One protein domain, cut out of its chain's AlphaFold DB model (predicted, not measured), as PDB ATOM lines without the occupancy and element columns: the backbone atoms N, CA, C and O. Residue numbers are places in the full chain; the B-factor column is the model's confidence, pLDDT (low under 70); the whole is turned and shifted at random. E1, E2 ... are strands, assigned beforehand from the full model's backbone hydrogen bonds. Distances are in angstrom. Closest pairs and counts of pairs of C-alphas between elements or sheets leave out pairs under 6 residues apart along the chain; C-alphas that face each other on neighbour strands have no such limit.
ATOM      1  N   GLY A 427     214.240 300.735 371.800       77.56
ATOM      2  CA  GLY A 427     214.039 300.719 373.243       77.56
ATOM      3  C   GLY A 427     212.807 301.504 373.701       77.56
ATOM      4  O   GLY A 427     212.172 302.258 372.952       77.56
ATOM      5  N   LYS A 428     212.473 301.348 374.982       84.50
ATOM      6  CA  LYS A 428     211.310 301.969 375.625       84.50
ATOM      7  C   LYS A 428     211.342 303.490 375.509       84.50
ATOM      8  O   LYS A 428     212.395 304.127 375.472       84.50
ATOM      9  N   ASN A 429     210.148 304.077 375.511       86.25
ATOM     10  CA  ASN A 429     209.925 305.515 375.374       86.25
ATOM     11  C   ASN A 429     210.448 306.112 374.051       86.25
ATOM     12  O   ASN A 429     210.639 307.325 373.979       86.25
ATOM     13  N   THR A 430     210.613 305.323 372.987       87.81
ATOM     14  CA  THR A 430     210.954 305.814 371.639       87.81
ATOM     15  C   THR A 430     209.917 305.383 370.594       87.81
ATOM     16  O   THR A 430     209.038 304.566 370.870       87.81
ATOM     17  N   LYS A 431     209.990 305.972 369.397       91.12
ATOM     18  CA  LYS A 431     209.226 305.602 368.195       91.12
ATOM     19  C   LYS A 431     210.147 305.668 366.976       91.12
ATOM     20  O   LYS A 431     211.018 306.536 366.950       91.12
ATOM     21  N   LYS A 432     209.919 304.826 365.964       92.50
ATOM     22  CA  LYS A 432     210.590 304.904 364.654       92.50
ATOM     23  C   LYS A 432     209.623 305.277 363.526       92.50
ATOM     24  O   LYS A 432     208.421 305.048 363.647       92.50
ATOM     25  N   SER A 433     210.150 305.865 362.455       90.62
ATOM     26  CA  SER A 433     209.453 306.148 361.190       90.62
ATOM     27  C   SER A 433     210.452 306.241 360.024       90.62
ATOM     28  O   SER A 433     211.658 306.327 360.255       90.62
ATOM     29  N   GLY A 434     209.967 306.238 358.775       83.56
ATOM     30  CA  GLY A 434     210.804 306.323 357.560       83.56
ATOM     31  C   GLY A 434     211.063 304.986 356.852       83.56
ATOM     32  O   GLY A 434     211.734 304.945 355.824       83.56
ATOM     33  N   GLU A 435     210.497 303.893 357.364       85.00
ATOM     34  CA  GLU A 435     210.647 302.539 356.809       85.00
ATOM     35  C   GLU A 435     209.776 302.282 355.563       85.00
ATOM     36  O   GLU A 435     210.008 301.310 354.851       85.00
ATOM     37  N   ASP A 436     208.834 303.176 355.237       79.50
ATOM     38  CA  ASP A 436     207.833 303.010 354.165       79.50
ATOM     39  C   ASP A 436     208.422 302.851 352.745       79.50
ATOM     40  O   ASP A 436     207.732 302.404 351.832       79.50
ATOM     41  N   ASN A 437     209.692 303.227 352.549       79.25
ATOM     42  CA  ASN A 437     210.407 303.103 351.271       79.25
ATOM     43  C   ASN A 437     211.231 301.805 351.147       79.25
ATOM     44  O   ASN A 437     211.877 301.594 350.118       79.25
ATOM     45  N   LEU A 438     211.265 300.963 352.184       88.06
ATOM     46  CA  LEU A 438     211.930 299.659 352.147       88.06
ATOM     47  C   LEU A 438     211.021 298.621 351.483       88.06
ATOM     48  O   LEU A 438     209.799 298.641 351.649       88.06
ATOM     49  N   LYS A 439     211.613 297.694 350.724       88.75
ATOM     50  CA  LYS A 439     210.858 296.581 350.140       88.75
ATOM     51  C   LYS A 439     210.503 295.606 351.262       88.75
ATOM     52  O   LYS A 439     211.379 295.226 352.026       88.75
ATOM     53  N   LYS A 440     209.240 295.194 351.342       86.75
ATOM     54  CA  LYS A 440     208.822 294.071 352.189       86.75
ATOM     55  C   LYS A 440     208.998 292.768 351.420       86.75
ATOM     56  O   LYS A 440     208.665 292.721 350.233       86.75
ATOM     57  N   HIS A 441     209.532 291.760 352.089       79.19
ATOM     58  CA  HIS A 441     209.598 290.373 351.633       79.19
ATOM     59  C   HIS A 441     209.695 289.510 352.883       79.19
ATOM     60  O   HIS A 441     210.530 289.808 353.741       79.19
ATOM     61  N   GLU A 442     208.802 288.525 352.997       79.44
ATOM     62  CA  GLU A 442     208.454 287.902 354.282       79.44
ATOM     63  C   GLU A 442     208.117 289.001 355.322       79.44
ATOM     64  O   GLU A 442     207.528 290.032 354.972       79.44
ATOM     65  N   ASP A 443     208.511 288.810 356.582       76.06
ATOM     66  CA  ASP A 443     208.355 289.795 357.660       76.06
ATOM     67  C   ASP A 443     209.469 290.865 357.696       76.06
ATOM     68  O   ASP A 443     209.396 291.822 358.474       76.06
ATOM     69  N   ASP A 444     210.495 290.736 356.847       81.81
ATOM     70  CA  ASP A 444     211.677 291.598 356.854       81.81
ATOM     71  C   ASP A 444     211.562 292.822 355.923       81.81
ATOM     72  O   ASP A 444     210.820 292.876 354.931       81.81
ATOM     73  N   LEU A 445     212.354 293.849 356.252       89.12
ATOM     74  CA  LEU A 445     212.482 295.088 355.486       89.12
ATOM     75  C   LEU A 445     213.815 295.123 354.740       89.12
ATOM     76  O   LEU A 445     214.873 294.944 355.334       89.12
ATOM     77  N   TRP A 446     213.774 295.426 353.445       92.25
ATOM     78  CA  TRP A 446     214.894 295.200 352.536       92.25
ATOM     79  C   TRP A 446     215.302 296.446 351.748       92.25
ATOM     80  O   TRP A 446     214.463 297.164 351.191       92.25
ATOM     81  N   LEU A 447     216.615 296.664 351.627       92.94
ATOM     82  CA  LEU A 447     217.211 297.759 350.857       92.94
ATOM     83  C   LEU A 447     218.070 297.216 349.704       92.94
ATOM     84  O   LEU A 447     219.042 296.493 349.918       92.94
ATOM     85  N   GLY A 448     217.704 297.571 348.470       91.88
ATOM     86  CA  GLY A 448     218.304 297.019 347.249       91.88
ATOM     87  C   GLY A 448     219.609 297.688 346.801       91.88
ATOM     88  O   GLY A 448     219.829 298.881 347.001       91.88
ATOM     89  N   GLN A 449     220.447 296.926 346.107       91.75
ATOM     90  CA  GLN A 449     221.639 297.355 345.380       91.75
ATOM     91  C   GLN A 449     221.583 296.776 343.958       91.75
ATOM     92  O   GLN A 449     221.300 295.593 343.795       91.75
ATOM     93  N   GLN A 450     221.890 297.580 342.938       91.19
ATOM     94  CA  GLN A 450     221.986 297.111 341.547       91.19
ATOM     95  C   GLN A 450     223.412 297.341 341.035       91.19
ATOM     96  O   GLN A 450     223.864 298.487 340.948       91.19
ATOM     97  N   GLY A 451     224.153 296.274 340.730       84.12
ATOM     98  CA  GLY A 451     225.591 296.358 340.454       84.12
ATOM     99  C   GLY A 451     226.356 297.018 341.603       84.12
ATOM    100  O   GLY A 451     226.148 296.714 342.775       84.12
ATOM    101  N   GLU A 452     227.207 297.985 341.267       83.75
ATOM    102  CA  GLU A 452     227.910 298.837 342.241       83.75
ATOM    103  C   GLU A 452     227.053 300.012 342.759       83.75
ATOM    104  O   GLU A 452     227.476 300.775 343.632       83.75
ATOM    105  N   LYS A 453     225.836 300.202 342.230       88.56
ATOM    106  CA  LYS A 453     224.966 301.319 342.603       88.56
ATOM    107  C   LYS A 453     224.185 300.985 343.874       88.56
ATOM    108  O   LYS A 453     223.098 300.406 343.835       88.56
ATOM    109  N   LYS A 454     224.749 301.403 345.005       88.50
ATOM    110  CA  LYS A 454     224.085 301.383 346.313       88.50
ATOM    111  C   LYS A 454     222.873 302.320 346.361       88.50
ATOM    112  O   LYS A 454     222.853 303.355 345.689       88.50
ATOM    113  N   THR A 455     221.893 301.974 347.190       91.00
ATOM    114  CA  THR A 455     220.781 302.856 347.581       91.00
ATOM    115  C   THR A 455     220.848 303.157 349.078       91.00
ATOM    116  O   THR A 455     221.636 302.546 349.802       91.00
ATOM    117  N   SER A 456     220.058 304.124 349.543       91.50
ATOM    118  CA  SER A 456     220.024 304.534 350.948       91.50
ATOM    119  C   SER A 456     218.619 304.908 351.409       91.50
ATOM    120  O   SER A 456     217.867 305.502 350.636       91.50
ATOM    121  N   THR A 457     218.307 304.638 352.676       92.44
ATOM    122  CA  THR A 457     217.097 305.111 353.368       92.44
ATOM    123  C   THR A 457     217.460 305.882 354.642       92.44
ATOM    124  O   THR A 457     218.585 305.782 355.136       92.44
ATOM    125  N   GLU A 458     216.509 306.636 355.189       93.44
ATOM    126  CA  GLU A 458     216.642 307.344 356.464       93.44
ATOM    127  C   GLU A 458     215.529 306.925 357.428       93.44
ATOM    128  O   GLU A 458     214.348 307.157 357.173       93.44
ATOM    129  N   ILE A 459     215.915 306.336 358.560       93.00
ATOM    130  CA  ILE A 459     215.009 305.954 359.647       93.00
ATOM    131  C   ILE A 459     215.136 307.005 360.752       93.00
ATOM    132  O   ILE A 459     216.233 307.290 361.236       93.00
ATOM    133  N   THR A 460     214.018 307.604 361.154       93.75
ATOM    134  CA  THR A 460     213.981 308.630 362.205       93.75
ATOM    135  C   THR A 460     213.528 308.021 363.524       93.75
ATOM    136  O   THR A 460     212.424 307.489 363.621       93.75
ATOM    137  N   ILE A 461     214.355 308.145 364.563       94.88
ATOM    138  CA  ILE A 461     214.014 307.775 365.937       94.88
ATOM    139  C   ILE A 461     213.588 309.021 366.714       94.88
ATOM    140  O   ILE A 461     214.325 310.001 366.822       94.88
ATOM    141  N   THR A 462     212.396 308.963 367.300       93.50
ATOM    142  CA  THR A 462     211.792 310.038 368.091       93.50
ATOM    143  C   THR A 462     211.643 309.600 369.549       93.50
ATOM    144  O   THR A 462     210.826 308.716 369.829       93.50
ATOM    145  N   PRO A 463     212.378 310.197 370.505       89.81
ATOM    146  CA  PRO A 463     212.097 310.026 371.926       89.81
ATOM    147  C   PRO A 463     210.703 310.553 372.287       89.81
ATOM    148  O   PRO A 463     210.219 311.538 371.729       89.81
ATOM    149  N   SER A 464     210.058 309.914 373.255       89.31
ATOM    150  CA  SER A 464     208.766 310.349 373.788       89.31
ATOM    151  C   SER A 464     208.899 311.671 374.548       89.31
ATOM    152  O   SER A 464     209.970 312.018 375.045       89.31
ATOM    153  N   SER A 465     207.797 312.418 374.668       86.19
ATOM    154  CA  SER A 465     207.797 313.716 375.355       86.19
ATOM    155  C   SER A 465     208.341 313.599 376.784       86.19
ATOM    156  O   SER A 465     207.899 312.747 377.551       86.19
ATOM    157  N   GLY A 466     209.314 314.445 377.129       79.25
ATOM    158  CA  GLY A 466     210.018 314.397 378.415       79.25
ATOM    159  C   GLY A 466     211.210 313.434 378.477       79.25
ATOM    160  O   GLY A 466     211.866 313.389 379.512       79.25
ATOM    161  N   TYR A 467     211.544 312.715 377.399       86.75
ATOM    162  CA  TYR A 467     212.673 311.777 377.354       86.75
ATOM    163  C   TYR A 467     213.814 312.251 376.426       86.75
ATOM    164  O   TYR A 467     213.701 313.255 375.711       86.75
ATOM    165  N   TYR A 468     214.960 311.569 376.479       81.94
ATOM    166  CA  TYR A 468     216.110 311.747 375.583       81.94
ATOM    167  C   TYR A 468     216.904 310.439 375.448       81.94
ATOM    168  O   TYR A 468     216.903 309.613 376.358       81.94
ATOM    169  N   ILE A 469     217.591 310.249 374.321       84.69
ATOM    170  CA  ILE A 469     218.522 309.130 374.110       84.69
ATOM    171  C   ILE A 469     219.935 309.644 374.414       84.69
ATOM    172  O   ILE A 469     220.304 310.721 373.954       84.69
ATOM    173  N   THR A 470     220.717 308.906 375.205       79.81
ATOM    174  CA  THR A 470     222.088 309.297 375.606       79.81
ATOM    175  C   THR A 470     223.117 309.170 374.484       79.81
ATOM    176  O   THR A 470     224.168 309.805 374.534       79.81
ATOM    177  N   GLY A 471     222.820 308.339 373.490       83.69
ATOM    178  CA  GLY A 471     223.613 308.113 372.294       83.69
ATOM    179  C   GLY A 471     223.161 306.838 371.589       83.69
ATOM    180  O   GLY A 471     222.614 305.935 372.219       83.69
ATOM    181  N   ILE A 472     223.402 306.760 370.283       87.62
ATOM    182  CA  ILE A 472     223.219 305.542 369.489       87.62
ATOM    183  C   ILE A 472     224.611 305.076 369.066       87.62
ATOM    184  O   ILE A 472     225.356 305.831 368.443       87.62
ATOM    185  N   SER A 473     224.974 303.847 369.433       84.31
ATOM    186  CA  SER A 473     226.232 303.228 369.015       84.31
ATOM    187  C   SER A 473     226.011 302.438 367.729       84.31
ATOM    188  O   SER A 473     225.034 301.702 367.626       84.31
ATOM    189  N   VAL A 474     226.910 302.594 366.758       86.81
ATOM    190  CA  VAL A 474     226.935 301.792 365.529       86.81
ATOM    191  C   VAL A 474     228.103 300.808 365.641       86.81
ATOM    192  O   VAL A 474     229.233 301.268 365.833       86.81
ATOM    193  N   PRO A 475     227.864 299.489 365.534       83.12
ATOM    194  CA  PRO A 475     228.920 298.480 365.462       83.12
ATOM    195  C   PRO A 475     229.954 298.762 364.353       83.12
ATOM    196  O   PRO A 475     229.635 299.342 363.311       83.12
ATOM    197  N   GLU A 476     231.221 298.402 364.584       84.81
ATOM    198  CA  GLU A 476     232.342 298.795 363.707       84.81
ATOM    199  C   GLU A 476     232.236 298.190 362.294       84.81
ATOM    200  O   GLU A 476     232.538 298.856 361.302       84.81
ATOM    201  N   ASP A 477     231.724 296.967 362.196       80.00
ATOM    202  CA  ASP A 477     231.359 296.261 360.966       80.00
ATOM    203  C   ASP A 477     230.271 296.994 360.158       80.00
ATOM    204  O   ASP A 477     230.393 297.133 358.938       80.00
ATOM    205  N   MET A 478     229.266 297.560 360.834       84.44
ATOM    206  CA  MET A 478     228.172 298.316 360.203       84.44
ATOM    207  C   MET A 478     228.544 299.763 359.847       84.44
ATOM    208  O   MET A 478     227.871 300.384 359.022       84.44
ATOM    209  N   SER A 479     229.622 300.313 360.419       85.00
ATOM    210  CA  SER A 479     230.005 301.737 360.314       85.00
ATOM    211  C   SER A 479     230.230 302.269 358.885       85.00
ATOM    212  O   SER A 479     230.197 303.479 358.654       85.00
ATOM    213  N   LYS A 480     230.440 301.381 357.904       88.25
ATOM    214  CA  LYS A 480     230.564 301.718 356.469       88.25
ATOM    215  C   LYS A 480     229.222 301.953 355.771       88.25
ATOM    216  O   LYS A 480     229.190 302.560 354.700       88.25
ATOM    217  N   ASN A 481     228.144 301.427 356.340       90.62
ATOM    218  CA  ASN A 481     226.818 301.356 355.733       90.62
ATOM    219  C   ASN A 481     225.747 302.058 356.581       90.62
ATOM    220  O   ASN A 481     224.721 302.461 356.038       90.62
ATOM    221  N   VAL A 482     225.991 302.240 357.878       93.56
ATOM    222  CA  VAL A 482     225.110 302.942 358.814       93.56
ATOM    223  C   VAL A 482     225.815 304.194 359.323       93.56
ATOM    224  O   VAL A 482     226.925 304.124 359.849       93.56
ATOM    225  N   SER A 483     225.150 305.343 359.218       93.56
ATOM    226  CA  SER A 483     225.569 306.574 359.894       93.56
ATOM    227  C   SER A 483     224.413 307.160 360.695       93.56
ATOM    228  O   SER A 483     223.249 307.001 360.330       93.56
ATOM    229  N   VAL A 484     224.728 307.798 361.821       93.81
ATOM    230  CA  VAL A 484     223.726 308.244 362.793       93.81
ATOM    231  C   VAL A 484     224.002 309.681 363.217       93.81
ATOM    232  O   VAL A 484     225.149 310.056 363.472       93.81
ATOM    233  N   LYS A 485     222.944 310.491 363.279       93.94
ATOM    234  CA  LYS A 485     223.003 311.930 363.546       93.94
ATOM    235  C   LYS A 485     221.902 312.352 364.516       93.94
ATOM    236  O   LYS A 485     220.723 312.163 364.228       93.94
ATOM    237  N   GLU A 486     222.280 312.993 365.616       93.44
ATOM    238  CA  GLU A 486     221.340 313.711 366.484       93.44
ATOM    239  C   GLU A 486     220.891 315.018 365.808       93.44
ATOM    240  O   GLU A 486     221.701 315.761 365.236       93.44
ATOM    241  N   ASN A 487     219.592 315.302 365.853       92.31
ATOM    242  CA  ASN A 487     218.994 316.516 365.312       92.31
ATOM    243  C   ASN A 487     218.735 317.554 366.423       92.31
ATOM    244  O   ASN A 487     218.541 317.186 367.582       92.31
ATOM    245  N   PRO A 488     218.667 318.864 366.102       88.38
ATOM    246  CA  PRO A 488     218.484 319.924 367.105       88.38
ATOM    247  C   PRO A 488     217.179 319.863 367.919       88.38
ATOM    248  O   PRO A 488     217.061 320.559 368.924       88.38
ATOM    249  N   ASP A 489     216.196 319.073 367.485       86.44
ATOM    250  CA  ASP A 489     214.931 318.822 368.188       86.44
ATOM    251  C   ASP A 489     214.997 317.634 369.174       86.44
ATOM    252  O   ASP A 489     214.052 317.404 369.931       86.44
ATOM    253  N   GLY A 490     216.120 316.906 369.214       83.75
ATOM    254  CA  GLY A 490     216.318 315.702 370.021       83.75
ATOM    255  C   GLY A 490     215.854 314.401 369.356       83.75
ATOM    256  O   GLY A 490     215.882 313.355 370.005       83.75
ATOM    257  N   THR A 491     215.428 314.438 368.089       91.56
ATOM    258  CA  THR A 491     215.282 313.230 367.259       91.56
ATOM    259  C   THR A 491     216.643 312.757 366.746       91.56
ATOM    260  O   THR A 491     217.630 313.493 366.778       91.56
ATOM    261  N   TRP A 492     216.702 311.524 366.253       93.31
ATOM    262  CA  TRP A 492     217.901 310.945 365.655       93.31
ATOM    263  C   TRP A 492     217.590 310.433 364.249       93.31
ATOM    264  O   TRP A 492     216.627 309.695 364.063       93.31
ATOM    265  N   THR A 493     218.416 310.792 363.268       93.88
ATOM    266  CA  THR A 493     218.352 310.245 361.906       93.88
ATOM    267  C   THR A 493     219.408 309.154 361.755       93.88
ATOM    268  O   THR A 493     220.592 309.395 361.999       93.88
ATOM    269  N   ILE A 494     218.973 307.964 361.349       94.12
ATOM    270  CA  ILE A 494     219.805 306.809 361.012       94.12
ATOM    271  C   ILE A 494     219.769 306.671 359.488       94.12
ATOM    272  O   ILE A 494     218.757 306.253 358.928       94.12
ATOM    273  N   THR A 495     220.856 307.027 358.811       92.88
ATOM    274  CA  THR A 495     220.990 306.834 357.362       92.88
ATOM    275  C   THR A 495     221.620 305.468 357.105       92.88
ATOM    276  O   THR A 495     222.762 305.216 357.502       92.88
ATOM    277  N   VAL A 496     220.873 304.597 356.432       92.75
ATOM    278  CA  VAL A 496     221.247 303.219 356.094       92.75
ATOM    279  C   VAL A 496     221.531 303.123 354.599       92.75
ATOM    280  O   VAL A 496     220.747 303.623 353.799       92.75
ATOM    281  N   THR A 497     222.629 302.474 354.213       92.31
ATOM    282  CA  THR A 497     223.072 302.290 352.820       92.31
ATOM    283  C   THR A 497     223.259 300.805 352.504       92.31
ATOM    284  O   THR A 497     223.886 300.082 353.280       92.31
ATOM    285  N   SER A 498     222.775 300.345 351.348       90.00
ATOM    286  CA  SER A 498     222.806 298.929 350.949       90.00
ATOM    287  C   SER A 498     224.228 298.358 350.790       90.00
ATOM    288  O   SER A 498     225.210 299.092 350.610       90.00
ATOM    289  N   GLY A 499     224.347 297.029 350.846       85.88
ATOM    290  CA  GLY A 499     225.604 296.289 350.666       85.88
ATOM    291  C   GLY A 499     226.053 295.449 351.866       85.88
ATOM    292  O   GLY A 499     227.178 294.966 351.848       85.88
ATOM    293  N   THR A 500     225.239 295.358 352.921       88.38
ATOM    294  CA  THR A 500     225.352 294.394 354.032       88.38
ATOM    295  C   THR A 500     224.013 294.341 354.762       88.38
ATOM    296  O   THR A 500     223.306 295.353 354.785       88.38
ATOM    297  N   ASN A 501     223.690 293.202 355.376       87.38
ATOM    298  CA  ASN A 501     222.572 293.095 356.314       87.38
ATOM    299  C   ASN A 501     222.889 293.892 357.584       87.38
ATOM    300  O   ASN A 501     224.055 294.004 357.979       87.38
ATOM    301  N   ILE A 502     221.866 294.502 358.182       86.69
ATOM    302  CA  ILE A 502     222.005 295.457 359.285       86.69
ATOM    303  C   ILE A 502     221.029 295.092 360.395       86.69
ATOM    304  O   ILE A 502     219.820 295.069 360.185       86.69
ATOM    305  N   MET A 503     221.567 294.887 361.596       86.81
ATOM    306  CA  MET A 503     220.801 294.663 362.816       86.81
ATOM    307  C   MET A 503     221.251 295.667 363.880       86.81
ATOM    308  O   MET A 503     222.291 295.501 364.514       86.81
ATOM    309  N   LEU A 504     220.475 296.733 364.064       86.00
ATOM    310  CA  LEU A 504     220.787 297.821 364.987       86.00
ATOM    311  C   LEU A 504     219.781 297.846 366.142       86.00
ATOM    312  O   LEU A 504     218.571 297.769 365.926       86.00
ATOM    313  N   SER A 505     220.274 297.992 367.373       87.25
ATOM    314  CA  SER A 505     219.429 298.130 368.560       87.25
ATOM    315  C   SER A 505     219.604 299.496 369.210       87.25
ATOM    316  O   SER A 505     220.715 299.908 369.547       87.25
ATOM    317  N   ILE A 506     218.493 300.217 369.350       87.38
ATOM    318  CA  ILE A 506     218.447 301.560 369.926       87.38
ATOM    319  C   ILE A 506     218.086 301.455 371.414       87.38
ATOM    320  O   ILE A 506     217.076 300.828 371.734       87.38
ATOM    321  N   PRO A 507     218.853 302.067 372.333       81.69
ATOM    322  CA  PRO A 507     218.600 301.950 373.770       81.69
ATOM    323  C   PRO A 507     217.318 302.669 374.220       81.69
ATOM    324  O   PRO A 507     216.814 303.571 373.547       81.69
ATOM    325  N   ASP A 508     216.827 302.295 375.406       84.69
ATOM    326  CA  ASP A 508     215.738 302.986 376.107       84.69
ATOM    327  C   ASP A 508     216.037 304.490 376.257       84.69
ATOM    328  O   ASP A 508     217.131 304.890 376.668       84.69
ATOM    329  N   ALA A 509     215.041 305.341 375.991       84.19
ATOM    330  CA  ALA A 509     215.166 306.767 376.266       84.19
ATOM    331  C   ALA A 509     214.970 307.060 377.765       84.19
ATOM    332  O   ALA A 509     214.046 306.550 378.407       84.19
ATOM    333  N   LEU A 510     215.826 307.927 378.312       77.19
ATOM    334  CA  LEU A 510     215.865 308.327 379.719       77.19
ATOM    335  C   LEU A 510     215.041 309.594 379.968       77.19
ATOM    336  O   LEU A 510     214.948 310.467 379.108       77.19
ATOM    337  N   TYR A 511     214.449 309.716 381.156       78.75
ATOM    338  CA  TYR A 511     213.625 310.872 381.521       78.75
ATOM    339  C   TYR A 511     214.477 312.128 381.788       78.75
ATOM    340  O   TYR A 511     215.509 312.071 382.462       78.75
TER     341      TYR A 511
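What this domain is: This is residues 427 to 511 of the 984 residues of an uncharacterized protein of Lachnospiraceae bacterium JC7 (UniProt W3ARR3). A twisted wall of four antiparallel strands, in the order E1, E4, E6, E5, has one face loosely covered by E7 and part of the long link of residues 464 to 481, while its other face is bare. The small hairpin of E2 and E3 lies beyond one end of this wall, toward one end of the longest axis. The 85 printed residues hold no named helix and seven named strands, E1 to E7 in chain order; the class is all strand, with 38 residues, under half, in named elements. The whole is compact, with a radius of gyration of the C-alphas of 13.6 A, yet elongated in outline, spanning 45 by 27 by 20 A.

How they stand to each other: Look first at E4, residues 456 to 463, and E6, residues 492 to 497, the inner strands of the sheet. They are antiparallel at 159 degrees, and you will find N 461 and O 492 2.8 A apart. On the other side of E4 from E6 is the edge strand E1, residues 430 to 433, with N 431 and O 462 2.9 A apart. The edge strand E5, residues 482 to 486, makes a hairpin with E6; N 495 and O 483 are 2.8 A apart. The sheet is strongly twisted, but only just, its C-alphas lying up to 4.5 A off the best plane. Then turn to the hairpin of E2, residues 439 to 441, and E3, residues 444 to 450, where N 446 and O 439 are 2.8 A apart. The closest C-alphas of E3 and E4 are those of Leu 447 and Ser 456, 7.3 A apart. E7, residues 502 to 506, pairs with no named strand; it is apart from E4, and only just apart from E5, the closest C-alphas being 8.1 A apart.

Where its parts are: Find C-alpha 456 at (220.024, 304.534, 350.948); from there E4, the longest strand, runs 23.1 A to C-alpha 463 at (212.097, 310.026, 371.926). E6 spans 16.3 A, E5 13.7 A and E1 10.6 A. E3 spans 19.3 A and E2 6.5 A. E7 spans 12.8 A and ends at C-alpha 506, at (218.447, 301.560, 369.926).

The domain as a whole: The two C-alphas farthest apart are those of Gly 451 and Tyr 511, 45.2 A. The printed part has no cut. The link from E4 to E5, 18 residues, is long; the other links are tight. Residues 467 to 468 in that long link make a short antiparallel pairing with residues 510 to 511. The mean pLDDT of the printed part is 87.5, and no printed residue is under 70.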